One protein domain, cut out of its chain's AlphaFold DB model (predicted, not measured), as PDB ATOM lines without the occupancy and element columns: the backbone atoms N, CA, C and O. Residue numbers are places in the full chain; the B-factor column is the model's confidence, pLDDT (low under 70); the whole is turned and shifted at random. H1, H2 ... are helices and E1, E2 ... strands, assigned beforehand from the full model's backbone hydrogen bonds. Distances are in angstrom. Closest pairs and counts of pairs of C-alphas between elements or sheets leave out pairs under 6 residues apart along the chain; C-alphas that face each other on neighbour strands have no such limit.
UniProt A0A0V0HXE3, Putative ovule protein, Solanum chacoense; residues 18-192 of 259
ATOM      1  N   ARG A  18      36.191 -24.698 -35.942       81.12
ATOM      2  CA  ARG A  18      36.520 -25.290 -34.635       81.12
ATOM      3  C   ARG A  18      35.809 -24.585 -33.484       81.12
ATOM      4  O   ARG A  18      35.555 -25.212 -32.467       81.12
ATOM      5  N   CYS A  19      35.433 -23.321 -33.648       85.06
ATOM      6  CA  CYS A  19      34.662 -22.579 -32.657       85.06
ATOM      7  C   CYS A  19      33.439 -21.942 -33.322       85.06
ATOM      8  O   CYS A  19      33.555 -21.350 -34.395       85.06
ATOM      9  N   PHE A  20      32.285 -22.042 -32.667       86.75
ATOM     10  CA  PHE A  20      31.053 -21.346 -33.019       86.75
ATOM     11  C   PHE A  20      30.614 -20.560 -31.787       86.75
ATOM     12  O   PHE A  20      30.260 -21.155 -30.772       86.75
ATOM     13  N   VAL A  21      30.701 -19.236 -31.868       88.25
ATOM     14  CA  VAL A  21      30.388 -18.317 -30.771       88.25
ATOM     15  C   VAL A  21      29.298 -17.372 -31.254       88.25
ATOM     16  O   VAL A  21      29.507 -16.620 -32.206       88.25
ATOM     17  N   TRP A  22      28.129 -17.442 -30.623       89.38
ATOM     18  CA  TRP A  22      26.985 -16.589 -30.922       89.38
ATOM     19  C   TRP A  22      26.173 -16.335 -29.649       89.38
ATOM     20  O   TRP A  22      25.110 -16.915 -29.432       89.38
ATOM     21  N   SER A  23      26.673 -15.431 -28.806       88.81
ATOM     22  CA  SER A  23      25.934 -14.976 -27.630       88.81
ATOM     23  C   SER A  23      24.607 -14.311 -28.020       88.81
ATOM     24  O   SER A  23      24.524 -13.613 -29.034       88.81
ATOM     25  N   ASN A  24      23.577 -14.489 -27.190       90.38
ATOM     26  CA  ASN A  24      22.212 -14.010 -27.410       90.38
ATOM     27  C   ASN A  24      21.633 -14.512 -28.753       90.38
ATOM     28  O   ASN A  24      21.044 -13.751 -29.529       90.38
ATOM     29  N   TYR A  25      21.825 -15.808 -29.038       87.44
ATOM     30  CA  TYR A  25      21.282 -16.476 -30.218       87.44
ATOM     31  C   TYR A  25      19.741 -16.393 -30.210       87.44
ATOM     32  O   TYR A  25      19.108 -16.730 -29.201       87.44
ATOM     33  N   PRO A  26      19.115 -15.907 -31.303       83.19
ATOM     34  CA  PRO A  26      17.721 -15.461 -31.278       83.19
ATOM     35  C   PRO A  26      16.692 -16.574 -31.508       83.19
ATOM     36  O   PRO A  26      15.497 -16.313 -31.376       83.19
ATOM     37  N   CYS A  27      17.118 -17.775 -31.907       87.56
ATOM     38  CA  CYS A  27      16.215 -18.890 -32.180       87.56
ATOM     39  C   CYS A  27      16.108 -19.823 -30.967       87.56
ATOM     40  O   CYS A  27      17.012 -19.920 -30.140       87.56
ATOM     41  N   GLU A  28      14.984 -20.528 -30.885       90.06
ATOM     42  CA  GLU A  28      14.653 -21.420 -29.768       90.06
ATOM     43  C   GLU A  28      15.458 -22.730 -29.766       90.06
ATOM     44  O   GLU A  28      15.480 -23.428 -28.752       90.06
ATOM     45  N   SER A  29      16.124 -23.046 -30.877       91.06
ATOM     46  CA  SER A  29      17.067 -24.152 -31.039       91.06
ATOM     47  C   SER A  29      17.967 -23.930 -32.257       91.06
ATOM     48  O   SER A  29      17.675 -23.089 -33.113       91.06
ATOM     49  N   LEU A  30      19.079 -24.668 -32.333       89.88
ATOM     50  CA  LEU A  30      19.894 -24.758 -33.544       89.88
ATOM     51  C   LEU A  30      19.140 -25.530 -34.643       89.88
ATOM     52  O   LEU A  30      18.419 -26.481 -34.335       89.88
ATOM     53  N   PRO A  31      19.322 -25.169 -35.928       85.06
ATOM     54  CA  PRO A  31      18.560 -25.761 -37.020       85.06
ATOM     55  C   PRO A  31      18.939 -27.229 -37.258       85.06
ATOM     56  O   PRO A  31      20.073 -27.649 -37.029       85.06
ATOM     57  N   GLU A  32      18.004 -28.016 -37.789       80.75
ATOM     58  CA  GLU A  32      18.188 -29.466 -37.955       80.75
ATOM     59  C   GLU A  32      19.339 -29.834 -38.902       80.75
ATOM     60  O   GLU A  32      19.981 -30.863 -38.713       80.75
ATOM     61  N   ASN A  33      19.677 -28.965 -39.857       77.81
ATOM     62  CA  ASN A  33      20.825 -29.123 -40.757       77.81
ATOM     63  C   ASN A  33      22.171 -28.665 -40.150       77.81
ATOM     64  O   ASN A  33      23.178 -28.594 -40.856       77.81
ATOM     65  N   PHE A  34      22.218 -28.335 -38.856       80.69
ATOM     66  CA  PHE A  34      23.462 -28.033 -38.157       80.69
ATOM     67  C   PHE A  34      24.290 -29.314 -37.980       80.69
ATOM     68  O   PHE A  34      23.961 -30.179 -37.164       80.69
ATOM     69  N   GLU A  35      25.366 -29.436 -38.758       76.00
ATOM     70  CA  GLU A  35      26.313 -30.558 -38.732       76.00
ATOM     71  C   GLU A  35      27.751 -30.066 -38.511       76.00
ATOM     72  O   GLU A  35      28.578 -30.065 -39.429       76.00
ATOM     73  N   PRO A  36      28.107 -29.605 -37.304       74.38
ATOM     74  CA  PRO A  36      29.395 -28.969 -37.087       74.38
ATOM     75  C   PRO A  36      30.438 -30.048 -36.720       74.38
ATOM     76  O   PRO A  36      31.017 -30.056 -35.640       74.38
ATOM     77  N   GLN A  37      30.681 -30.988 -37.639       78.69
ATOM     78  CA  GLN A  37      31.449 -32.227 -37.410       78.69
ATOM     79  C   GLN A  37      32.913 -32.025 -36.954       78.69
ATOM     80  O   GLN A  37      33.575 -32.987 -36.580       78.69
ATOM     81  N   LYS A  38      33.439 -30.791 -37.009       84.50
ATOM     82  CA  LYS A  38      34.802 -30.399 -36.592       84.50
ATOM     83  C   LYS A  38      34.816 -29.398 -35.425       84.50
ATOM     84  O   LYS A  38      35.853 -28.794 -35.150       84.50
ATOM     85  N   LEU A  39      33.674 -29.203 -34.766       89.69
ATOM     86  CA  LEU A  39      33.506 -28.232 -33.692       89.69
ATOM     87  C   LEU A  39      34.189 -28.697 -32.410       89.69
ATOM     88  O   LEU A  39      33.989 -29.820 -31.964       89.69
ATOM     89  N   VAL A  40      34.965 -27.792 -31.824       92.56
ATOM     90  CA  VAL A  40      35.690 -27.927 -30.557       92.56
ATOM     91  C   VAL A  40      35.039 -27.073 -29.467       92.56
ATOM     92  O   VAL A  40      34.965 -27.502 -28.320       92.56
ATOM     93  N   GLN A  41      34.498 -25.903 -29.815       93.88
ATOM     94  CA  GLN A  41      33.758 -25.039 -28.893       93.88
ATOM     95  C   GLN A  41      32.427 -24.582 -29.491       93.88
ATOM     96  O   GLN A  41      32.398 -24.025 -30.589       93.88
ATOM     97  N   LEU A  42      31.350 -24.744 -28.724       93.62
ATOM     98  CA  LEU A  42      30.043 -24.142 -28.961       93.62
ATOM     99  C   LEU A  42      29.726 -23.182 -27.811       93.62
ATOM    100  O   LEU A  42      29.678 -23.603 -26.660       93.62
ATOM    101  N   ASP A  43      29.514 -21.909 -28.126       94.44
ATOM    102  CA  ASP A  43      29.076 -20.877 -27.186       94.44
ATOM    103  C   ASP A  43      27.803 -20.221 -27.728       94.44
ATOM    104  O   ASP A  43      27.816 -19.573 -28.777       94.44
ATOM    105  N   LEU A  44      26.703 -20.442 -27.011       94.56
ATOM    106  CA  LEU A  44      25.393 -19.821 -27.198       94.56
ATOM    107  C   LEU A  44      24.941 -19.191 -25.871       94.56
ATOM    108  O   LEU A  44      23.770 -19.266 -25.496       94.56
ATOM    109  N   SER A  45      25.872 -18.589 -25.133       94.38
ATOM    110  CA  SER A  45      25.592 -17.842 -23.902       94.38
ATOM    111  C   SER A  45      24.494 -16.779 -24.095       94.38
ATOM    112  O   SER A  45      24.338 -16.221 -25.175       94.38
ATOM    113  N   LEU A  46      23.723 -16.465 -23.049       94.31
ATOM    114  CA  LEU A  46      22.645 -15.456 -23.031       94.31
ATOM    115  C   LEU A  46      21.462 -15.731 -23.993       94.31
ATOM    116  O   LEU A  46      20.685 -14.824 -24.289       94.31
ATOM    117  N   SER A  47      21.324 -16.945 -24.532       91.75
ATOM    118  CA  SER A  47      20.345 -17.247 -25.591       91.75
ATOM    119  C   SER A  47      18.939 -17.564 -25.066       91.75
ATOM    120  O   SER A  47      18.728 -17.833 -23.889       91.75
ATOM    121  N   SER A  48      17.936 -17.576 -25.948       89.12
ATOM    122  CA  SER A  48      16.553 -17.967 -25.592       89.12
ATOM    123  C   SER A  48      16.209 -19.402 -26.019       89.12
ATOM    124  O   SER A  48      15.066 -19.699 -26.360       89.12
ATOM    125  N   LEU A  49      17.207 -20.293 -25.999       91.62
ATOM    126  CA  LEU A  49      17.070 -21.706 -26.364       91.62
ATOM    127  C   LEU A  49      16.066 -22.412 -25.442       91.62
ATOM    128  O   LEU A  49      16.208 -22.330 -24.227       91.62
ATOM    129  N   HIS A  50      15.103 -23.145 -25.998       93.62
ATOM    130  CA  HIS A  50      14.248 -24.087 -25.261       93.62
ATOM    131  C   HIS A  50      14.895 -25.477 -25.179       93.62
ATOM    132  O   HIS A  50      14.803 -26.161 -24.156       93.62
ATOM    133  N   HIS A  51      15.573 -25.866 -26.258       92.56
ATOM    134  CA  HIS A  51      16.389 -27.068 -26.411       92.56
ATOM    135  C   HIS A  51      17.567 -26.732 -27.338       92.56
ATOM    136  O   HIS A  51      17.474 -25.814 -28.149       92.56
ATOM    137  N   LEU A  52      18.690 -27.446 -27.229       91.94
ATOM    138  CA  LEU A  52      19.879 -27.105 -28.019       91.94
ATOM    139  C   LEU A  52      19.703 -27.433 -29.515       91.94
ATOM    140  O   LEU A  52      19.989 -26.599 -30.367       91.94
ATOM    141  N   TRP A  53      19.200 -28.631 -29.816       90.06
ATOM    142  CA  TRP A  53      18.834 -29.132 -31.148       90.06
ATOM    143  C   TRP A  53      17.852 -30.303 -31.001       90.06
ATOM    144  O   TRP A  53      17.738 -30.885 -29.919       90.06
ATOM    145  N   THR A  54      17.165 -30.669 -32.081       84.06
ATOM    146  CA  THR A  54      16.398 -31.919 -32.185       84.06
ATOM    147  C   THR A  54      17.290 -33.072 -32.665       84.06
ATOM    148  O   THR A  54      18.263 -32.878 -33.401       84.06
ATOM    149  N   GLY A  55      16.963 -34.297 -32.240       84.12
ATOM    150  CA  GLY A  55      17.663 -35.516 -32.657       84.12
ATOM    151  C   GLY A  55      19.095 -35.669 -32.120       84.12
ATOM    152  O   GLY A  55      19.529 -34.979 -31.198       84.12
ATOM    153  N   LYS A  56      19.831 -36.628 -32.698       85.31
ATOM    154  CA  LYS A  56      21.221 -36.947 -32.331       85.31
ATOM    155  C   LYS A  56      22.195 -36.111 -33.167       85.31
ATOM    156  O   LYS A  56      22.039 -36.016 -34.383       85.31
ATOM    157  N   LYS A  57      23.227 -35.545 -32.533       86.44
ATOM    158  CA  LYS A  57      24.287 -34.768 -33.197       86.44
ATOM    159  C   LYS A  57      25.656 -35.335 -32.856       86.44
ATOM    160  O   LYS A  57      26.039 -35.359 -31.693       86.44
ATOM    161  N   HIS A  58      26.387 -35.784 -33.875       89.38
ATOM    162  CA  HIS A  58      27.715 -36.362 -33.704       89.38
ATOM    163  C   HIS A  58      28.782 -35.266 -33.625       89.38
ATOM    164  O   HIS A  58      29.066 -34.599 -34.621       89.38
ATOM    165  N   LEU A  59      29.358 -35.073 -32.437       91.12
ATOM    166  CA  LEU A  59      30.248 -33.958 -32.108       91.12
ATOM    167  C   LEU A  59      31.554 -34.471 -31.475       91.12
ATOM    168  O   LEU A  59      31.886 -34.123 -30.339       91.12
ATOM    169  N   PRO A  60      32.325 -35.299 -32.205       91.19
ATOM    170  CA  PRO A  60      33.425 -36.072 -31.637       91.19
ATOM    171  C   PRO A  60      34.587 -35.207 -31.140       91.19
ATOM    172  O   PRO A  60      35.374 -35.679 -30.330       91.19
ATOM    173  N   PHE A  61      34.700 -33.953 -31.593       92.62
ATOM    174  CA  PHE A  61      35.773 -33.038 -31.196       92.62
ATOM    175  C   PHE A  61      35.345 -31.975 -30.177       92.62
ATOM    176  O   PHE A  61      36.198 -31.184 -29.774       92.62
ATOM    177  N   LEU A  62      34.070 -31.932 -29.760       94.50
ATOM    178  CA  LEU A  62      33.571 -30.860 -28.898       94.50
ATOM    179  C   LEU A  62      34.158 -30.992 -27.490       94.50
ATOM    180  O   LEU A  62      33.900 -31.970 -26.801       94.50
ATOM    181  N   GLN A  63      34.915 -29.977 -27.077       96.44
ATOM    182  CA  GLN A  63      35.559 -29.861 -25.769       96.44
ATOM    183  C   GLN A  63      34.883 -28.830 -24.867       96.44
ATOM    184  O   GLN A  63      34.956 -28.964 -23.649       96.44
ATOM    185  N   LYS A  64      34.216 -27.814 -25.426       97.44
ATOM    186  CA  LYS A  64      33.498 -26.799 -24.647       97.44
ATOM    187  C   LYS A  64      32.080 -26.579 -25.166       97.44
ATOM    188  O   LYS A  64      31.891 -26.305 -26.351       97.44
ATOM    189  N   LEU A  65      31.116 -26.636 -24.252       97.62
ATOM    190  CA  LEU A  65      29.723 -26.262 -24.466       97.62
ATOM    191  C   LEU A  65      29.330 -25.199 -23.432       97.62
ATOM    192  O   LEU A  65      29.291 -25.468 -22.236       97.62
ATOM    193  N   ASP A  66      29.058 -23.989 -23.903       97.94
ATOM    194  CA  ASP A  66      28.655 -22.843 -23.090       97.94
ATOM    195  C   ASP A  66      27.252 -22.405 -23.513       97.94
ATOM    196  O   ASP A  66      27.047 -21.912 -24.622       97.94
ATOM    197  N   LEU A  67      26.276 -22.643 -22.639       97.81
ATOM    198  CA  LEU A  67      24.872 -22.269 -22.815       97.81
ATOM    199  C   LEU A  67      24.399 -21.371 -21.666       97.81
ATOM    200  O   LEU A  67      23.193 -21.276 -21.426       97.81
ATOM    201  N   ARG A  68      25.317 -20.740 -20.925       97.88
ATOM    202  CA  ARG A  68      24.978 -20.009 -19.696       97.88
ATOM    203  C   ARG A  68      23.939 -18.919 -19.935       97.88
ATOM    204  O   ARG A  68      23.914 -18.279 -20.981       97.88
ATOM    205  N   ASP A  69      23.083 -18.703 -18.948       96.94
ATOM    206  CA  ASP A  69      21.919 -17.818 -18.976       96.94
ATOM    207  C   ASP A  69      20.947 -18.112 -20.137       96.94
ATOM    208  O   ASP A  69      20.185 -17.237 -20.552       96.94
ATOM    209  N   SER A  70      20.913 -19.361 -20.634       96.06
ATOM    210  CA  SER A  70      19.848 -19.835 -21.528       96.06
ATOM    211  C   SER A  70      18.556 -20.040 -20.740       96.06
ATOM    212  O   SER A  70      18.165 -21.156 -20.399       96.06
ATOM    213  N   ARG A  71      17.888 -18.936 -20.387       91.69
ATOM    214  CA  ARG A  71      16.787 -18.923 -19.402       91.69
ATOM    215  C   ARG A  71      15.586 -19.783 -19.784       91.69
ATOM    216  O   ARG A  71      14.853 -20.180 -18.883       91.69
ATOM    217  N   SER A  72      15.388 -20.064 -21.071       95.94
ATOM    218  CA  SER A  72      14.309 -20.923 -21.576       95.94
ATOM    219  C   SER A  72      14.670 -22.413 -21.632       95.94
ATOM    220  O   SER A  72      13.767 -23.225 -21.832       95.94
ATOM    221  N   LEU A  73      15.940 -22.787 -21.431       97.00
ATOM    222  CA  LEU A  73      16.427 -24.148 -21.654       97.00
ATOM    223  C   LEU A  73      15.800 -25.084 -20.626       97.00
ATOM    224  O   LEU A  73      16.001 -24.895 -19.432       97.00
ATOM    225  N   MET A  74      15.034 -26.080 -21.074       95.81
ATOM    226  CA  MET A  74      14.294 -26.965 -20.162       95.81
ATOM    227  C   MET A  74      15.061 -28.241 -19.808       95.81
ATOM    228  O   MET A  74      14.908 -28.754 -18.694       95.81
ATOM    229  N   GLN A  75      15.873 -28.747 -20.740       95.19
ATOM    230  CA  GLN A  75      16.668 -29.973 -20.628       95.19
ATOM    231  C   GLN A  75      17.982 -29.822 -21.413       95.19
ATOM    232  O   GLN A  75      18.050 -29.047 -22.370       95.19
ATOM    233  N   THR A  76      19.025 -30.559 -21.027       96.31
ATOM    234  CA  THR A  76      20.289 -30.626 -21.787       96.31
ATOM    235  C   THR A  76      20.180 -31.575 -22.995       96.31
ATOM    236  O   THR A  76      19.314 -32.450 -22.995       96.31
ATOM    237  N   PRO A  77      21.064 -31.477 -24.009       94.06
ATOM    238  CA  PRO A  77      21.177 -32.503 -25.053       94.06
ATOM    239  C   PRO A  77      21.632 -33.870 -24.504       94.06
ATOM    240  O   PRO A  77      22.142 -33.971 -23.387       94.06
ATOM    241  N   ASP A  78      21.522 -34.902 -25.346       93.38
ATOM    242  CA  ASP A  78      22.232 -36.175 -25.185       93.38
ATOM    243  C   ASP A  78      23.751 -35.968 -25.346       93.38
ATOM    244  O   ASP A  78      24.225 -35.519 -26.392       93.38
ATOM    245  N   PHE A  79      24.515 -36.303 -24.303       94.94
ATOM    246  CA  PHE A  79      25.977 -36.186 -24.253       94.94
ATOM    247  C   PHE A  79      26.737 -37.398 -24.809       94.94
ATOM    248  O   PHE A  79      27.953 -37.309 -24.968       94.94
ATOM    249  N   THR A  80      26.057 -38.498 -25.153       92.56
ATOM    250  CA  THR A  80      26.682 -39.742 -25.661       92.56
ATOM    251  C   THR A  80      27.610 -39.495 -26.859       92.56
ATOM    252  O   THR A  80      28.618 -40.172 -27.036       92.56
ATOM    253  N   TRP A  81      27.301 -38.474 -27.660       91.50
ATOM    254  CA  TRP A  81      28.004 -38.136 -28.901       91.50
ATOM    255  C   TRP A  81      28.981 -36.954 -28.772       91.50
ATOM    256  O   TRP A  81      29.426 -36.411 -29.785       91.50
ATOM    257  N   MET A  82      29.321 -36.570 -27.536       94.12
ATOM    258  CA  MET A  82      30.320 -35.553 -27.181       94.12
ATOM    259  C   MET A  82      31.410 -36.159 -26.264       94.12
ATOM    260  O   MET A  82      31.604 -35.692 -25.141       94.12
ATOM    261  N   PRO A  83      32.133 -37.213 -26.706       93.94
ATOM    262  CA  PRO A  83      33.041 -37.989 -25.850       93.94
ATOM    263  C   PRO A  83      34.246 -37.195 -25.326       93.94
ATOM    264  O   PRO A  83      34.828 -37.574 -24.316       93.94
ATOM    265  N   ASN A  84      34.609 -36.097 -25.995       95.62
ATOM    266  CA  ASN A  84      35.740 -35.235 -25.643       95.62
ATOM    267  C   ASN A  84      35.328 -33.969 -24.863       95.62
ATOM    268  O   ASN A  84      36.135 -33.046 -24.761       95.62
ATOM    269  N   LEU A  85      34.097 -33.893 -24.338       97.50
ATOM    270  CA  LEU A  85      33.592 -32.712 -23.628       97.50
ATOM    271  C   LEU A  85      34.334 -32.497 -22.300       97.50
ATOM    272  O   LEU A  85      34.269 -33.345 -21.415       97.50
ATOM    273  N   LYS A  86      34.992 -31.340 -22.160       98.50
ATOM    274  CA  LYS A  86      35.813 -30.954 -20.999       98.50
ATOM    275  C   LYS A  86      35.176 -29.871 -20.137       98.50
ATOM    276  O   LYS A  86      35.333 -29.894 -18.921       98.50
ATOM    277  N   TYR A  87      34.447 -28.944 -20.755       98.69
ATOM    278  CA  TYR A  87      33.854 -27.788 -20.084       98.69
ATOM    279  C   TYR A  87      32.376 -27.669 -20.454       98.69
ATOM    280  O   TYR A  87      32.046 -27.519 -21.636       98.69
ATOM    281  N   LEU A  88      31.498 -27.707 -19.452       98.75
ATOM    282  CA  LEU A  88      30.057 -27.522 -19.608       98.75
ATOM    283  C   LEU A  88      29.563 -26.395 -18.694       98.75
ATOM    284  O   LEU A  88      29.461 -26.578 -17.481       98.75
ATOM    285  N   ASP A  89      29.223 -25.247 -19.287       98.81
ATOM    286  CA  ASP A  89      28.606 -24.124 -18.573       98.81
ATOM    287  C   ASP A  89      27.109 -24.034 -18.899       98.81
ATOM    288  O   ASP A  89      26.696 -23.768 -20.030       98.81
ATOM    289  N   LEU A  90      26.301 -24.293 -17.874       98.62
ATOM    290  CA  LEU A  90      24.845 -24.217 -17.846       98.62
ATOM    291  C   LEU A  90      24.371 -23.218 -16.775       98.62
ATOM    292  O   LEU A  90      23.187 -23.209 -16.437       98.62
ATOM    293  N   SER A  91      25.265 -22.395 -16.214       98.62
ATOM    294  CA  SER A  91      24.923 -21.462 -15.138       98.62
ATOM    295  C   SER A  91      23.794 -20.512 -15.543       98.62
ATOM    296  O   SER A  91      23.661 -20.134 -16.700       98.62
ATOM    297  N   TYR A  92      22.941 -20.125 -14.597       98.25
ATOM    298  CA  TYR A  92      21.764 -19.274 -14.803       98.25
ATOM    299  C   TYR A  92      20.712 -19.805 -15.804       98.25
ATOM    300  O   TYR A  92      19.788 -19.066 -16.158       98.25
ATOM    301  N   CYS A  93      20.748 -21.079 -16.215       98.06
ATOM    302  CA  CYS A  93      19.664 -21.714 -16.977       98.06
ATOM    303  C   CYS A  93      18.427 -21.947 -16.085       98.06
ATOM    304  O   CYS A  93      18.126 -23.056 -15.651       98.06
ATOM    305  N   ARG A  94      17.690 -20.873 -15.775       94.75
ATOM    306  CA  ARG A  94      16.645 -20.853 -14.730       94.75
ATOM    307  C   ARG A  94      15.463 -21.794 -14.961       94.75
ATOM    308  O   ARG A  94      14.815 -22.148 -13.981       94.75
ATOM    309  N   ASN A  95      15.168 -22.184 -16.204       97.69
ATOM    310  CA  ASN A  95      14.133 -23.178 -16.519       97.69
ATOM    311  C   ASN A  95      14.663 -24.611 -16.663       97.69
ATOM    312  O   ASN A  95      13.844 -25.515 -16.844       97.69
ATOM    313  N   LEU A  96      15.977 -24.834 -16.527       98.38
ATOM    314  CA  LEU A  96      16.565 -26.165 -16.631       98.38
ATOM    315  C   LEU A  96      15.980 -27.039 -15.529       98.38
ATOM    316  O   LEU A  96      16.047 -26.695 -14.354       98.38
ATOM    317  N   SER A  97      15.371 -28.149 -15.930       97.81
ATOM    318  CA  SER A  97      14.644 -29.059 -15.044       97.81
ATOM    319  C   SER A  97      15.334 -30.411 -14.897       97.81
ATOM    320  O   SER A  97      15.269 -31.013 -13.821       97.81
ATOM    321  N   GLU A  98      16.040 -30.847 -15.943       97.12
ATOM    322  CA  GLU A  98      16.751 -32.119 -16.000       97.12
ATOM    323  C   GLU A  98      18.072 -31.999 -16.774       97.12
ATOM    324  O   GLU A  98      18.126 -31.419 -17.862       97.12
ATOM    325  N   VAL A  99      19.132 -32.575 -16.206       98.12
ATOM    326  CA  VAL A  99      20.388 -32.879 -16.900       98.12
ATOM    327  C   VAL A  99      20.307 -34.315 -17.413       98.12
ATOM    328  O   VAL A  99      19.970 -35.230 -16.664       98.12
ATOM    329  N   HIS A 100      20.614 -34.517 -18.692       96.62
ATOM    330  CA  HIS A 100      20.529 -35.817 -19.348       96.62
ATOM    331  C   HIS A 100      21.511 -36.824 -18.726       96.62
ATOM    332  O   HIS A 100      22.700 -36.540 -18.565       96.62
ATOM    333  N   HIS A 101      21.010 -38.022 -18.411       95.06
ATOM    334  CA  HIS A 101      21.734 -39.079 -17.692       95.06
ATOM    335  C   HIS A 101      23.071 -39.479 -18.342       95.06
ATOM    336  O   HIS A 101      24.005 -39.867 -17.648       95.06
ATOM    337  N   SER A 102      23.207 -39.337 -19.663       95.88
ATOM    338  CA  SER A 102      24.446 -39.661 -20.380       95.88
ATOM    339  C   SER A 102      25.662 -38.823 -19.950       95.88
ATOM    340  O   SER A 102      26.783 -39.177 -20.307       95.88
ATOM    341  N   LEU A 103      25.482 -37.723 -19.199       95.81
ATOM    342  CA  LEU A 103      26.602 -36.963 -18.626       95.81
ATOM    343  C   LEU A 103      27.439 -37.825 -17.661       95.81
ATOM    344  O   LEU A 103      28.653 -37.644 -17.580       95.81
ATOM    345  N   GLY A 104      26.828 -38.830 -17.020       93.69
ATOM    346  CA  GLY A 104      27.524 -39.848 -16.228       93.69
ATOM    347  C   GLY A 104      28.536 -40.691 -17.016       93.69
ATOM    348  O   GLY A 104      29.391 -41.330 -16.415       93.69
ATOM    349  N   TYR A 105      28.506 -40.674 -18.350       92.44
ATOM    350  CA  TYR A 105      29.475 -41.392 -19.185       92.44
ATOM    351  C   TYR A 105      30.597 -40.494 -19.735       92.44
ATOM    352  O   TYR A 105      31.498 -40.992 -20.409       92.44
ATOM    353  N   SER A 106      30.588 -39.188 -19.438       93.75
ATOM    354  CA  SER A 106      31.628 -38.259 -19.894       93.75
ATOM    355  C   SER A 106      32.909 -38.413 -19.070       93.75
ATOM    356  O   SER A 106      32.979 -37.984 -17.923       93.75
ATOM    357  N   ARG A 107      33.934 -39.050 -19.649       93.69
ATOM    358  CA  ARG A 107      35.219 -39.319 -18.971       93.69
ATOM    359  C   ARG A 107      36.225 -38.174 -19.048       93.69
ATOM    360  O   ARG A 107      37.200 -38.193 -18.313       93.69
ATOM    361  N   GLU A 108      36.004 -37.195 -19.920       97.06
ATOM    362  CA  GLU A 108      36.914 -36.060 -20.148       97.06
ATOM    363  C   GLU A 108      36.449 -34.769 -19.449       97.06
ATOM    364  O   GLU A 108      37.123 -33.747 -19.565       97.06
ATOM    365  N   LEU A 109      35.315 -34.789 -18.735       98.19
ATOM    366  CA  LEU A 109      34.729 -33.595 -18.121       98.19
ATOM    367  C   LEU A 109      35.599 -33.098 -16.955       98.19
ATOM    368  O   LEU A 109      35.782 -33.809 -15.972       98.19
ATOM    369  N   ILE A 110      36.109 -31.871 -17.076       98.31
ATOM    370  CA  ILE A 110      36.964 -31.178 -16.097       98.31
ATOM    371  C   ILE A 110      36.134 -30.185 -15.274       98.31
ATOM    372  O   ILE A 110      36.304 -30.090 -14.056       98.31
ATOM    373  N   GLU A 111      35.204 -29.475 -15.920       98.56
ATOM    374  CA  GLU A 111      34.387 -28.430 -15.297       98.56
ATOM    375  C   GLU A 111      32.898 -28.589 -15.633       98.56
ATOM    376  O   GLU A 111      32.509 -28.634 -16.806       98.56
ATOM    377  N   LEU A 112      32.063 -28.608 -14.590       98.69
ATOM    378  CA  LEU A 112      30.606 -28.566 -14.685       98.69
ATOM    379  C   LEU A 112      30.044 -27.399 -13.870       98.69
ATOM    380  O   LEU A 112      30.074 -27.417 -12.638       98.69
ATOM    381  N   ASN A 113      29.464 -26.411 -14.546       98.75
ATOM    382  CA  ASN A 113      28.835 -25.266 -13.899       98.75
ATOM    383  C   ASN A 113      27.309 -25.291 -14.092       98.75
ATOM    384  O   ASN A 113      26.811 -25.091 -15.197       98.75
ATOM    385  N   LEU A 114      26.564 -25.525 -13.008       98.62
ATOM    386  CA  LEU A 114      25.097 -25.470 -12.935       98.62
ATOM    387  C   LEU A 114      24.622 -24.365 -11.968       98.62
ATOM    388  O   LEU A 114      23.465 -24.374 -11.545       98.62
ATOM    389  N   TYR A 115      25.494 -23.410 -11.623       98.25
ATOM    390  CA  TYR A 115      25.208 -22.319 -10.690       98.25
ATOM    391  C   TYR A 115      23.877 -21.622 -11.009       98.25
ATOM    392  O   TYR A 115      23.666 -21.141 -12.122       98.25
ATOM    393  N   ASN A 116      22.982 -21.507 -10.027       97.31
ATOM    394  CA  ASN A 116      21.687 -20.823 -10.141       97.31
ATOM    395  C   ASN A 116      20.719 -21.425 -11.189       97.31
ATOM    396  O   ASN A 116      19.868 -20.733 -11.757       97.31
ATOM    397  N   CYS A 117      20.784 -22.742 -11.396       98.31
ATOM    398  CA  CYS A 117      19.738 -23.521 -12.064       98.31
ATOM    399  C   CYS A 117      18.573 -23.821 -11.099       98.31
ATOM    400  O   CYS A 117      18.281 -24.969 -10.772       98.31
ATOM    401  N   GLY A 118      17.886 -22.780 -10.615       96.94
ATOM    402  CA  GLY A 118      16.910 -22.887  -9.516       96.94
ATOM    403  C   GLY A 118      15.722 -23.845  -9.735       96.94
ATOM    404  O   GLY A 118      15.125 -24.292  -8.757       96.94
ATOM    405  N   ARG A 119      15.378 -24.202 -10.984       98.31
ATOM    406  CA  ARG A 119      14.323 -25.190 -11.314       98.31
ATOM    407  C   ARG A 119      14.847 -26.609 -11.576       98.31
ATOM    408  O   ARG A 119      14.028 -27.486 -11.859       98.31
ATOM    409  N   LEU A 120      16.156 -26.852 -11.443       98.50
ATOM    410  CA  LEU A 120      16.774 -28.157 -11.677       98.50
ATOM    411  C   LEU A 120      16.282 -29.149 -10.625       98.50
ATOM    412  O   LEU A 120      16.537 -28.967  -9.442       98.50
ATOM    413  N   LYS A 121      15.567 -30.188 -11.059       97.25
ATOM    414  CA  LYS A 121      14.996 -31.229 -10.188       97.25
ATOM    415  C   LYS A 121      15.694 -32.572 -10.346       97.25
ATOM    416  O   LYS A 121      15.710 -33.364  -9.408       97.25
ATOM    417  N   ARG A 122      16.214 -32.851 -11.544       96.50
ATOM    418  CA  ARG A 122      16.800 -34.142 -11.911       96.50
ATOM    419  C   ARG A 122      18.221 -33.942 -12.427       96.50
ATOM    420  O   ARG A 122      18.428 -33.422 -13.515       96.50
ATOM    421  N   PHE A 123      19.196 -34.382 -11.645       97.31
ATOM    422  CA  PHE A 123      20.570 -34.577 -12.095       97.31
ATOM    423  C   PHE A 123      20.937 -36.027 -11.742       97.31
ATOM    424  O   PHE A 123      21.233 -36.290 -10.579       97.31
ATOM    425  N   PRO A 124      20.787 -36.992 -12.674       92.56
ATOM    426  CA  PRO A 124      20.815 -38.414 -12.324       92.56
ATOM    427  C   PRO A 124      22.189 -38.904 -11.860       92.56
ATOM    428  O   PRO A 124      22.303 -39.504 -10.795       92.56
ATOM    429  N   CYS A 125      23.228 -38.644 -12.652       94.44
ATOM    430  CA  CYS A 125      24.572 -39.155 -12.413       94.44
ATOM    431  C   CYS A 125      25.646 -38.299 -13.096       94.44
ATOM    432  O   CYS A 125      25.362 -37.531 -14.019       94.44
ATOM    433  N   VAL A 126      26.886 -38.437 -12.625       95.06
ATOM    434  CA  VAL A 126      28.055 -37.688 -13.100       95.06
ATOM    435  C   VAL A 126      29.330 -38.503 -12.892       95.06
ATOM    436  O   VAL A 126      29.510 -39.113 -11.838       95.06
ATOM    437  N   ASN A 127      30.223 -38.515 -13.885       94.44
ATOM    438  CA  ASN A 127      31.569 -39.053 -13.703       94.44
ATOM    439  C   ASN A 127      32.480 -37.961 -13.124       94.44
ATOM    440  O   ASN A 127      32.484 -36.830 -13.608       94.44
ATOM    441  N   VAL A 128      33.232 -38.304 -12.082       93.81
ATOM    442  CA  VAL A 128      34.141 -37.399 -11.364       93.81
ATOM    443  C   VAL A 128      35.623 -37.756 -11.529       93.81
ATOM    444  O   VAL A 128      36.474 -37.067 -10.981       93.81
ATOM    445  N   GLU A 129      35.940 -38.799 -12.301       92.44
ATOM    446  CA  GLU A 129      37.302 -39.305 -12.545       92.44
ATOM    447  C   GLU A 129      38.242 -38.233 -13.123       92.44
ATOM    448  O   GLU A 129      39.388 -38.109 -12.691       92.44
ATOM    449  N   SER A 130      37.738 -37.404 -14.043       95.31
ATOM    450  CA  SER A 130      38.471 -36.265 -14.618       95.31
ATOM    451  C   SER A 130      38.075 -34.907 -14.042       95.31
ATOM    452  O   SER A 130      38.779 -33.930 -14.298       95.31
ATOM    453  N   LEU A 131      37.009 -34.842 -13.243       95.94
ATOM    454  CA  LEU A 131      36.392 -33.589 -12.823       95.94
ATOM    455  C   LEU A 131      37.224 -32.895 -11.737       95.94
ATOM    456  O   LEU A 131      37.574 -33.506 -10.728       95.94
ATOM    457  N   ASP A 132      37.489 -31.605 -11.928       95.56
ATOM    458  CA  ASP A 132      38.195 -30.749 -10.966       95.56
ATOM    459  C   ASP A 132      37.240 -29.749 -10.288       95.56
ATOM    460  O   ASP A 132      37.500 -29.287  -9.170       95.56
ATOM    461  N   TYR A 133      36.113 -29.418 -10.934       95.75
ATOM    462  CA  TYR A 133      35.144 -28.441 -10.435       95.75
ATOM    463  C   TYR A 133      33.686 -28.791 -10.769       95.75
ATOM    464  O   TYR A 133      33.344 -29.074 -11.920       95.75
ATOM    465  N   MET A 134      32.814 -28.693  -9.762       96.62
ATOM    466  CA  MET A 134      31.361 -28.799  -9.894       96.62
ATOM    467  C   MET A 134      30.655 -27.707  -9.082       96.62
ATOM    468  O   MET A 134      30.802 -27.645  -7.859       96.62
ATOM    469  N   ASP A 135      29.834 -26.890  -9.739       96.75
ATOM    470  CA  ASP A 135      29.019 -25.863  -9.077       96.75
ATOM    471  C   ASP A 135      27.526 -26.199  -9.152       96.75
ATOM    472  O   ASP A 135      26.940 -26.223 -10.234       96.75
ATOM    473  N   LEU A 136      26.923 -26.461  -7.991       96.75
ATOM    474  CA  LEU A 136      25.486 -26.663  -7.786       96.75
ATOM    475  C   LEU A 136      24.893 -25.577  -6.865       96.75
ATOM    476  O   LEU A 136      23.822 -25.787  -6.287       96.75
ATOM    477  N   GLU A 137      25.576 -24.442  -6.656       94.00
ATOM    478  CA  GLU A 137      25.054 -23.395  -5.774       94.00
ATOM    479  C   GLU A 137      23.747 -22.808  -6.328       94.00
ATOM    480  O   GLU A 137      23.552 -22.690  -7.537       94.00
ATOM    481  N   PHE A 138      22.819 -22.442  -5.441       94.94
ATOM    482  CA  PHE A 138      21.485 -21.923  -5.784       94.94
ATOM    483  C   PHE A 138      20.588 -22.868  -6.626       94.94
ATOM    484  O   PHE A 138      19.527 -22.450  -7.099       94.94
ATOM    485  N   CYS A 139      20.932 -24.154  -6.771       97.00
ATOM    486  CA  CYS A 139      20.051 -25.192  -7.332       97.00
ATOM    487  C   CYS A 139      18.945 -25.592  -6.336       97.00
ATOM    488  O   CYS A 139      18.902 -26.717  -5.836       97.00
ATOM    489  N   SER A 140      18.057 -24.655  -5.995       95.19
ATOM    490  CA  SER A 140      17.089 -24.785  -4.893       95.19
ATOM    491  C   SER A 140      16.046 -25.899  -5.062       95.19
ATOM    492  O   SER A 140      15.514 -26.377  -4.064       95.19
ATOM    493  N   SER A 141      15.771 -26.351  -6.293       97.19
ATOM    494  CA  SER A 141      14.870 -27.488  -6.567       97.19
ATOM    495  C   SER A 141      15.561 -28.863  -6.585       97.19
ATOM    496  O   SER A 141      14.873 -29.880  -6.713       97.19
ATOM    497  N   LEU A 142      16.895 -28.921  -6.489       96.38
ATOM    498  CA  LEU A 142      17.661 -30.164  -6.611       96.38
ATOM    499  C   LEU A 142      17.761 -30.831  -5.237       96.38
ATOM    500  O   LEU A 142      18.634 -30.489  -4.452       96.38
ATOM    501  N   GLU A 143      16.852 -31.754  -4.920       92.94
ATOM    502  CA  GLU A 143      16.777 -32.333  -3.565       92.94
ATOM    503  C   GLU A 143      17.782 -33.460  -3.278       92.94
ATOM    504  O   GLU A 143      18.100 -33.726  -2.114       92.94
ATOM    505  N   LYS A 144      18.260 -34.136  -4.328       91.31
ATOM    506  CA  LYS A 144      19.203 -35.258  -4.258       91.31
ATOM    507  C   LYS A 144      20.517 -34.885  -4.940       91.31
ATOM    508  O   LYS A 144      20.503 -34.262  -5.999       91.31
ATOM    509  N   PHE A 145      21.631 -35.307  -4.352       92.44
ATOM    510  CA  PHE A 145      22.936 -35.277  -5.012       92.44
ATOM    511  C   PHE A 145      22.975 -36.346  -6.136       92.44
ATOM    512  O   PHE A 145      22.373 -37.405  -5.946       92.44
ATOM    513  N   PRO A 146      23.623 -36.099  -7.294       93.19
ATOM    514  CA  PRO A 146      23.740 -37.086  -8.376       93.19
ATOM    515  C   PRO A 146      24.521 -38.339  -7.952       93.19
ATOM    516  O   PRO A 146      25.434 -38.263  -7.130       93.19
ATOM    517  N   ILE A 147      24.228 -39.486  -8.574       91.94
ATOM    518  CA  ILE A 147      25.054 -40.693  -8.425       91.94
ATOM    519  C   ILE A 147      26.452 -40.415  -9.001       91.94
ATOM    520  O   ILE A 147      26.590 -39.902 -10.113       91.94
ATOM    521  N   ILE A 148      27.488 -40.753  -8.238       90.56
ATOM    522  CA  ILE A 148      28.885 -40.546  -8.621       90.56
ATOM    523  C   ILE A 148      29.422 -41.801  -9.312       90.56
ATOM    524  O   ILE A 148      29.341 -42.896  -8.759       90.56
ATOM    525  N   PHE A 149      30.033 -41.628 -10.483       91.06
ATOM    526  CA  PHE A 149      30.848 -42.648 -11.146       91.06
ATOM    527  C   PHE A 149      32.320 -42.230 -11.188       91.06
ATOM    528  O   PHE A 149      32.627 -41.042 -11.230       91.06
ATOM    529  N   GLY A 150      33.228 -43.208 -11.216       88.94
ATOM    530  CA  GLY A 150      34.671 -42.961 -11.160       88.94
ATOM    531  C   GLY A 150      35.185 -42.682  -9.743       88.94
ATOM    532  O   GLY A 150      34.432 -42.669  -8.769       88.94
ATOM    533  N   THR A 151      36.498 -42.493  -9.613       89.12
ATOM    534  CA  THR A 151      37.155 -42.204  -8.328       89.12
ATOM    535  C   THR A 151      37.327 -40.698  -8.152       89.12
ATOM    536  O   THR A 151      37.884 -40.042  -9.026       89.12
ATOM    537  N   MET A 152      36.887 -40.141  -7.019       85.88
ATOM    538  CA  MET A 152      37.106 -38.719  -6.726       85.88
ATOM    539  C   MET A 152      38.571 -38.412  -6.440       85.88
ATOM    540  O   MET A 152      39.200 -39.041  -5.583       85.88
ATOM    541  N   LYS A 153      39.075 -37.378  -7.113       87.25
ATOM    542  CA  LYS A 153      40.350 -36.737  -6.789       87.25
ATOM    543  C   LYS A 153      40.216 -35.930  -5.484       87.25
ATOM    544  O   LYS A 153      39.192 -35.265  -5.310       87.25
ATOM    545  N   PRO A 154      41.229 -35.905  -4.599       84.38
ATOM    546  CA  PRO A 154      41.234 -35.043  -3.411       84.38
ATOM    547  C   PRO A 154      41.047 -33.545  -3.710       84.38
ATOM    548  O   PRO A 154      40.570 -32.800  -2.858       84.38
ATOM    549  N   GLU A 155      41.427 -33.098  -4.907       87.75
ATOM    550  CA  GLU A 155      41.394 -31.699  -5.338       87.75
ATOM    551  C   GLU A 155      40.027 -31.244  -5.883       87.75
ATOM    552  O   GLU A 155      39.841 -30.042  -6.102       87.75
ATOM    553  N   LEU A 156      39.080 -32.168  -6.096       90.00
ATOM    554  CA  LEU A 156      37.768 -31.885  -6.687       90.00
ATOM    555  C   LEU A 156      36.959 -30.912  -5.814       90.00
ATOM    556  O   LEU A 156      36.556 -31.207  -4.687       90.00
ATOM    557  N   LYS A 157      36.664 -29.738  -6.375       91.19
ATOM    558  CA  LYS A 157      35.882 -28.688  -5.718       91.19
ATOM    559  C   LYS A 157      34.409 -28.830  -6.073       91.19
ATOM    560  O   LYS A 157      34.001 -28.473  -7.173       91.19
ATOM    561  N   ILE A 158      33.611 -29.294  -5.116       92.19
ATOM    562  CA  ILE A 158      32.150 -29.356  -5.236       92.19
ATOM    563  C   ILE A 158      31.537 -28.251  -4.381       92.19
ATOM    564  O   ILE A 158      31.795 -28.177  -3.177       92.19
ATOM    565  N   LYS A 159      30.688 -27.417  -4.983       90.62
ATOM    566  CA  LYS A 159      29.876 -26.441  -4.255       90.62
ATOM    567  C   LYS A 159      28.394 -26.789  -4.314       90.62
ATOM    568  O   LYS A 159      27.869 -27.106  -5.374       90.62
ATOM    569  N   THR A 160      27.712 -26.676  -3.179       91.31
ATOM    570  CA  THR A 160      26.282 -27.009  -3.018       91.31
ATOM    571  C   THR A 160      25.513 -25.965  -2.194       91.31
ATOM    572  O   THR A 160      24.387 -26.212  -1.758       91.31
ATOM    573  N   GLY A 161      26.110 -24.791  -1.955       87.00
ATOM    574  CA  GLY A 161      25.530 -23.721  -1.143       87.00
ATOM    575  C   GLY A 161      24.167 -23.265  -1.662       87.00
ATOM    576  O   GLY A 161      24.008 -22.982  -2.845       87.00
ATOM    577  N   LEU A 162      23.165 -23.193  -0.780       88.88
ATOM    578  CA  LEU A 162      21.797 -22.772  -1.125       88.88
ATOM    579  C   LEU A 162      21.116 -23.636  -2.215       88.88
ATOM    580  O   LEU A 162      20.156 -23.202  -2.852       88.88
ATOM    581  N   SER A 163      21.594 -24.869  -2.420       91.62
ATOM    582  CA  SER A 163      20.871 -25.899  -3.171       91.62
ATOM    583  C   SER A 163      19.754 -26.528  -2.325       91.62
ATOM    584  O   SER A 163      19.719 -26.373  -1.104       91.62
ATOM    585  N   GLY A 164      18.843 -27.263  -2.968       92.25
ATOM    586  CA  GLY A 164      17.813 -28.049  -2.277       92.25
ATOM    587  C   GLY A 164      18.329 -29.349  -1.647       92.25
ATOM    588  O   GLY A 164      17.535 -30.090  -1.064       92.25
ATOM    589  N   ILE A 165      19.626 -29.654  -1.791       91.44
ATOM    590  CA  ILE A 165      20.206 -30.967  -1.498       91.44
ATOM    591  C   ILE A 165      20.154 -31.219   0.008       91.44
ATOM    592  O   ILE A 165      20.705 -30.460   0.801       91.44
ATOM    593  N   LYS A 166      19.490 -32.304   0.415       84.56
ATOM    594  CA  LYS A 166      19.279 -32.622   1.841       84.56
ATOM    595  C   LYS A 166      20.422 -33.453   2.429       84.56
ATOM    596  O   LYS A 166      20.732 -33.337   3.614       84.56
ATOM    597  N   GLU A 167      21.041 -34.298   1.607       82.19
ATOM    598  CA  GLU A 167      22.026 -35.301   2.025       82.19
ATOM    599  C   GLU A 167      23.131 -35.426   0.967       82.19
ATOM    600  O   GLU A 167      22.873 -35.247  -0.225       82.19
ATOM    601  N   LEU A 168      24.360 -35.710   1.403       80.88
ATOM    602  CA  LEU A 168      25.527 -35.876   0.527       80.88
ATOM    603  C   LEU A 168      26.105 -37.294   0.666       80.88
ATOM    604  O   LEU A 168      26.103 -37.823   1.787       80.88
ATOM    605  N   PRO A 169      26.613 -37.900  -0.429       75.25
ATOM    606  CA  PRO A 169      27.250 -39.215  -0.392       75.25
ATOM    607  C   PRO A 169      28.478 -39.205   0.517       75.25
ATOM    608  O   PRO A 169      29.161 -38.186   0.680       75.25
ATOM    609  N   SER A 170      28.747 -40.357   1.133       70.62
ATOM    610  CA  SER A 170      29.728 -40.465   2.216       70.62
ATOM    611  C   SER A 170      31.128 -40.030   1.767       70.62
ATOM    612  O   SER A 170      31.822 -39.304   2.485       70.62
ATOM    613  N   SER A 171      31.477 -40.378   0.531       67.31
ATOM    614  CA  SER A 171      32.718 -40.038  -0.155       67.31
ATOM    615  C   SER A 171      32.939 -38.520  -0.279       67.31
ATOM    616  O   SER A 171      34.024 -38.036   0.038       67.31
ATOM    617  N   VAL A 172      31.909 -37.739  -0.637       68.25
ATOM    618  CA  VAL A 172      32.014 -36.269  -0.782       68.25
ATOM    619  C   VAL A 172      32.225 -35.607   0.577       68.25
ATOM    620  O   VAL A 172      33.037 -34.685   0.702       68.25
ATOM    621  N   THR A 173      31.540 -36.105   1.614       59.78
ATOM    622  CA  THR A 173      31.619 -35.536   2.972       59.78
ATOM    623  C   THR A 173      32.988 -35.680   3.640       59.78
ATOM    624  O   THR A 173      33.254 -34.963   4.603       59.78
ATOM    625  N   TYR A 174      33.856 -36.570   3.144       53.72
ATOM    626  CA  TYR A 174      35.192 -36.806   3.702       53.72
ATOM    627  C   TYR A 174      36.307 -35.948   3.084       53.72
ATOM    628  O   TYR A 174      37.338 -35.775   3.730       53.72
ATOM    629  N   GLN A 175      36.133 -35.424   1.864       50.78
ATOM    630  CA  GLN A 175      37.221 -34.773   1.110       50.78
ATOM    631  C   GLN A 175      37.054 -33.260   0.901       50.78
ATOM    632  O   GLN A 175      38.046 -32.569   0.682       50.78
ATOM    633  N   THR A 176      35.840 -32.706   0.983       48.91
ATOM    634  CA  THR A 176      35.600 -31.311   0.570       48.91
ATOM    635  C   THR A 176      35.581 -30.298   1.721       48.91
ATOM    636  O   THR A 176      34.892 -30.459   2.730       48.91
ATOM    637  N   HIS A 177      36.257 -29.161   1.511       49.38
ATOM    638  CA  HIS A 177      35.947 -27.893   2.183       49.38
ATOM    639  C   HIS A 177      34.567 -27.401   1.699       49.38
ATOM    640  O   HIS A 177      34.465 -26.503   0.865       49.38
ATOM    641  N   ILE A 178      33.483 -28.011   2.191       52.59
ATOM    642  CA  ILE A 178      32.117 -27.557   1.895       52.59
ATOM    643  C   ILE A 178      31.906 -26.212   2.590       52.59
ATOM    644  O   ILE A 178      31.687 -26.154   3.800       52.59
ATOM    645  N   ILE A 179      31.968 -25.131   1.811       48.84
ATOM    646  CA  ILE A 179      31.964 -23.747   2.317       48.84
ATOM    647  C   ILE A 179      30.668 -23.408   3.087       48.84
ATOM    648  O   ILE A 179      30.681 -22.549   3.961       48.84
ATOM    649  N   ASN A 180      29.567 -24.131   2.843       50.03
ATOM    650  CA  ASN A 180      28.256 -23.890   3.454       50.03
ATOM    651  C   ASN A 180      27.703 -25.142   4.171       50.03
ATOM    652  O   ASN A 180      26.799 -25.813   3.681       50.03
ATOM    653  N   LYS A 181      28.241 -25.467   5.357       49.09
ATOM    654  CA  LYS A 181      27.963 -26.700   6.137       49.09
ATOM    655  C   LYS A 181      26.605 -26.733   6.887       49.09
ATOM    656  O   LYS A 181      26.460 -27.454   7.874       49.09
ATOM    657  N   PHE A 182      25.596 -25.964   6.478       45.47
ATOM    658  CA  PHE A 182      24.317 -25.916   7.201       45.47
ATOM    659  C   PHE A 182      23.355 -27.036   6.768       45.47
ATOM    660  O   PHE A 182      22.626 -26.897   5.795       45.47
ATOM    661  N   GLY A 183      23.304 -28.123   7.549       53.69
ATOM    662  CA  GLY A 183      22.130 -29.012   7.618       53.69
ATOM    663  C   GLY A 183      22.186 -30.371   6.907       53.69
ATOM    664  O   GLY A 183      21.230 -31.132   7.040       53.69
ATOM    665  N   PHE A 184      23.266 -30.719   6.199       54.88
ATOM    666  CA  PHE A 184      23.351 -32.003   5.484       54.88
ATOM    667  C   PHE A 184      23.356 -33.225   6.422       54.88
ATOM    668  O   PHE A 184      24.131 -33.280   7.382       54.88
ATOM    669  N   ARG A 185      22.565 -34.254   6.090       52.19
ATOM    670  CA  ARG A 185      22.736 -35.615   6.640       52.19
ATOM    671  C   ARG A 185      23.662 -36.459   5.754       52.19
ATOM    672  O   ARG A 185      23.887 -36.144   4.586       52.19
ATOM    673  N   ARG A 186      24.226 -37.529   6.329       46.31
ATOM    674  CA  ARG A 186      25.073 -38.495   5.609       46.31
ATOM    675  C   ARG A 186      24.192 -39.467   4.831       46.31
ATOM    676  O   ARG A 186      23.490 -40.258   5.458       46.31
ATOM    677  N   TYR A 187      24.296 -39.451   3.507       47.16
ATOM    678  CA  TYR A 187      23.739 -40.507   2.671       47.16
ATOM    679  C   TYR A 187      24.597 -41.778   2.820       47.16
ATOM    680  O   TYR A 187      25.821 -41.696   2.977       47.16
ATOM    681  N   LYS A 188      23.955 -42.951   2.824       48.06
ATOM    682  CA  LYS A 188      24.638 -44.245   2.698       48.06
ATOM    683  C   LYS A 188      24.592 -44.638   1.233       48.06
ATOM    684  O   LYS A 188      23.513 -44.637   0.655       48.06
ATOM    685  N   ASP A 189      25.738 -44.990   0.677       47.88
ATOM    686  CA  ASP A 189      25.844 -45.420  -0.710       47.88
ATOM    687  C   ASP A 189      25.065 -46.748  -0.885       47.88
ATOM    688  O   ASP A 189      25.423 -47.771  -0.296       47.88
ATOM    689  N   GLU A 190      23.930 -46.705  -1.598       43.28
ATOM    690  CA  GLU A 190      23.048 -47.860  -1.849       43.28
ATOM    691  C   GLU A 190      23.576 -48.755  -2.990       43.28
ATOM    692  O   GLU A 190      24.303 -48.281  -3.866       43.28
ATOM    693  N   PRO A 191      23.207 -50.052  -3.033       39.41
ATOM    694  CA  PRO A 191      23.775 -51.026  -3.968       39.41
ATOM    695  C   PRO A 191      23.198 -50.960  -5.400       39.41
ATOM    696  O   PRO A 191      23.222 -51.959  -6.115       39.41
ATOM    697  N   GLU A 192      22.734 -49.794  -5.870       47.31
ATOM    698  CA  GLU A 192      22.267 -49.593  -7.263       47.31
ATOM    699  C   GLU A 192      23.380 -49.830  -8.315       47.31
ATOM    700  O   GLU A 192      23.108 -49.939  -9.515       47.31
TER     701      GLU A 192
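Overview. This is residues 18 to 192 of the 259 residues of the protein "Putative ovule protein" of Solanum chacoense (UniProt A0A0V0HXE3). With little regular structure, the printed part winds in stacked turns, a solenoid with the parallel sheet E1 E2 E3 E4 E5 E7 E9 as one wall; H1 and the parallel pair E6 E8 lie across from it, and H2 caps the E9 end. The 175 residues, 38 in named elements, are mixed in class, with two named helices and nine named strands (E1 E2 E3 E4 H1 E5 E6 E7 E8 E9 H2). The whole is compact, with radius of gyration of the C-alphas 15.9 A, and spans 47 by 27 by 26 A.

Along the chain. E1 is residues 19 to 21, from C-alpha 19 at (34.662, -22.579, -32.657); E2 41 to 43; E3 64 to 66; E4 87 to 89; H1 101 to 105; E5 111 to 113; E6 125 to 127; E7 133 to 135; E8 147 to 149; E9 157 to 159; H2 170 to 175, 9.5 A long, to C-alpha 175 at (37.221, -34.773, 1.110).

Arrangement. N 20 of E1 and O 41 of E2 are within hydrogen-bond range, 2.9 A. E4, H1, E5 form a strand-helix-strand unit, parallel neighbour strands with a helix between, its crossover right-handed. The closest C-alphas of H1 and E6, Gly 104 and Val 126, are 3.8 A apart. N 126 of E6 and O 147 of E8 are 2.9 A apart. O i to N i+4 pairs within range are 0 of 1 in H1, with 2 of 2 O i to N i+3, and 1 of 2 in H2.

Size, cuts and confidence. The farthest C-alphas, Asn 33 and Gly 183, are 48.4 A apart. The printed part has no cut; E1 to E2 is among the long links. Residues 171 to 192 are under pLDDT 70.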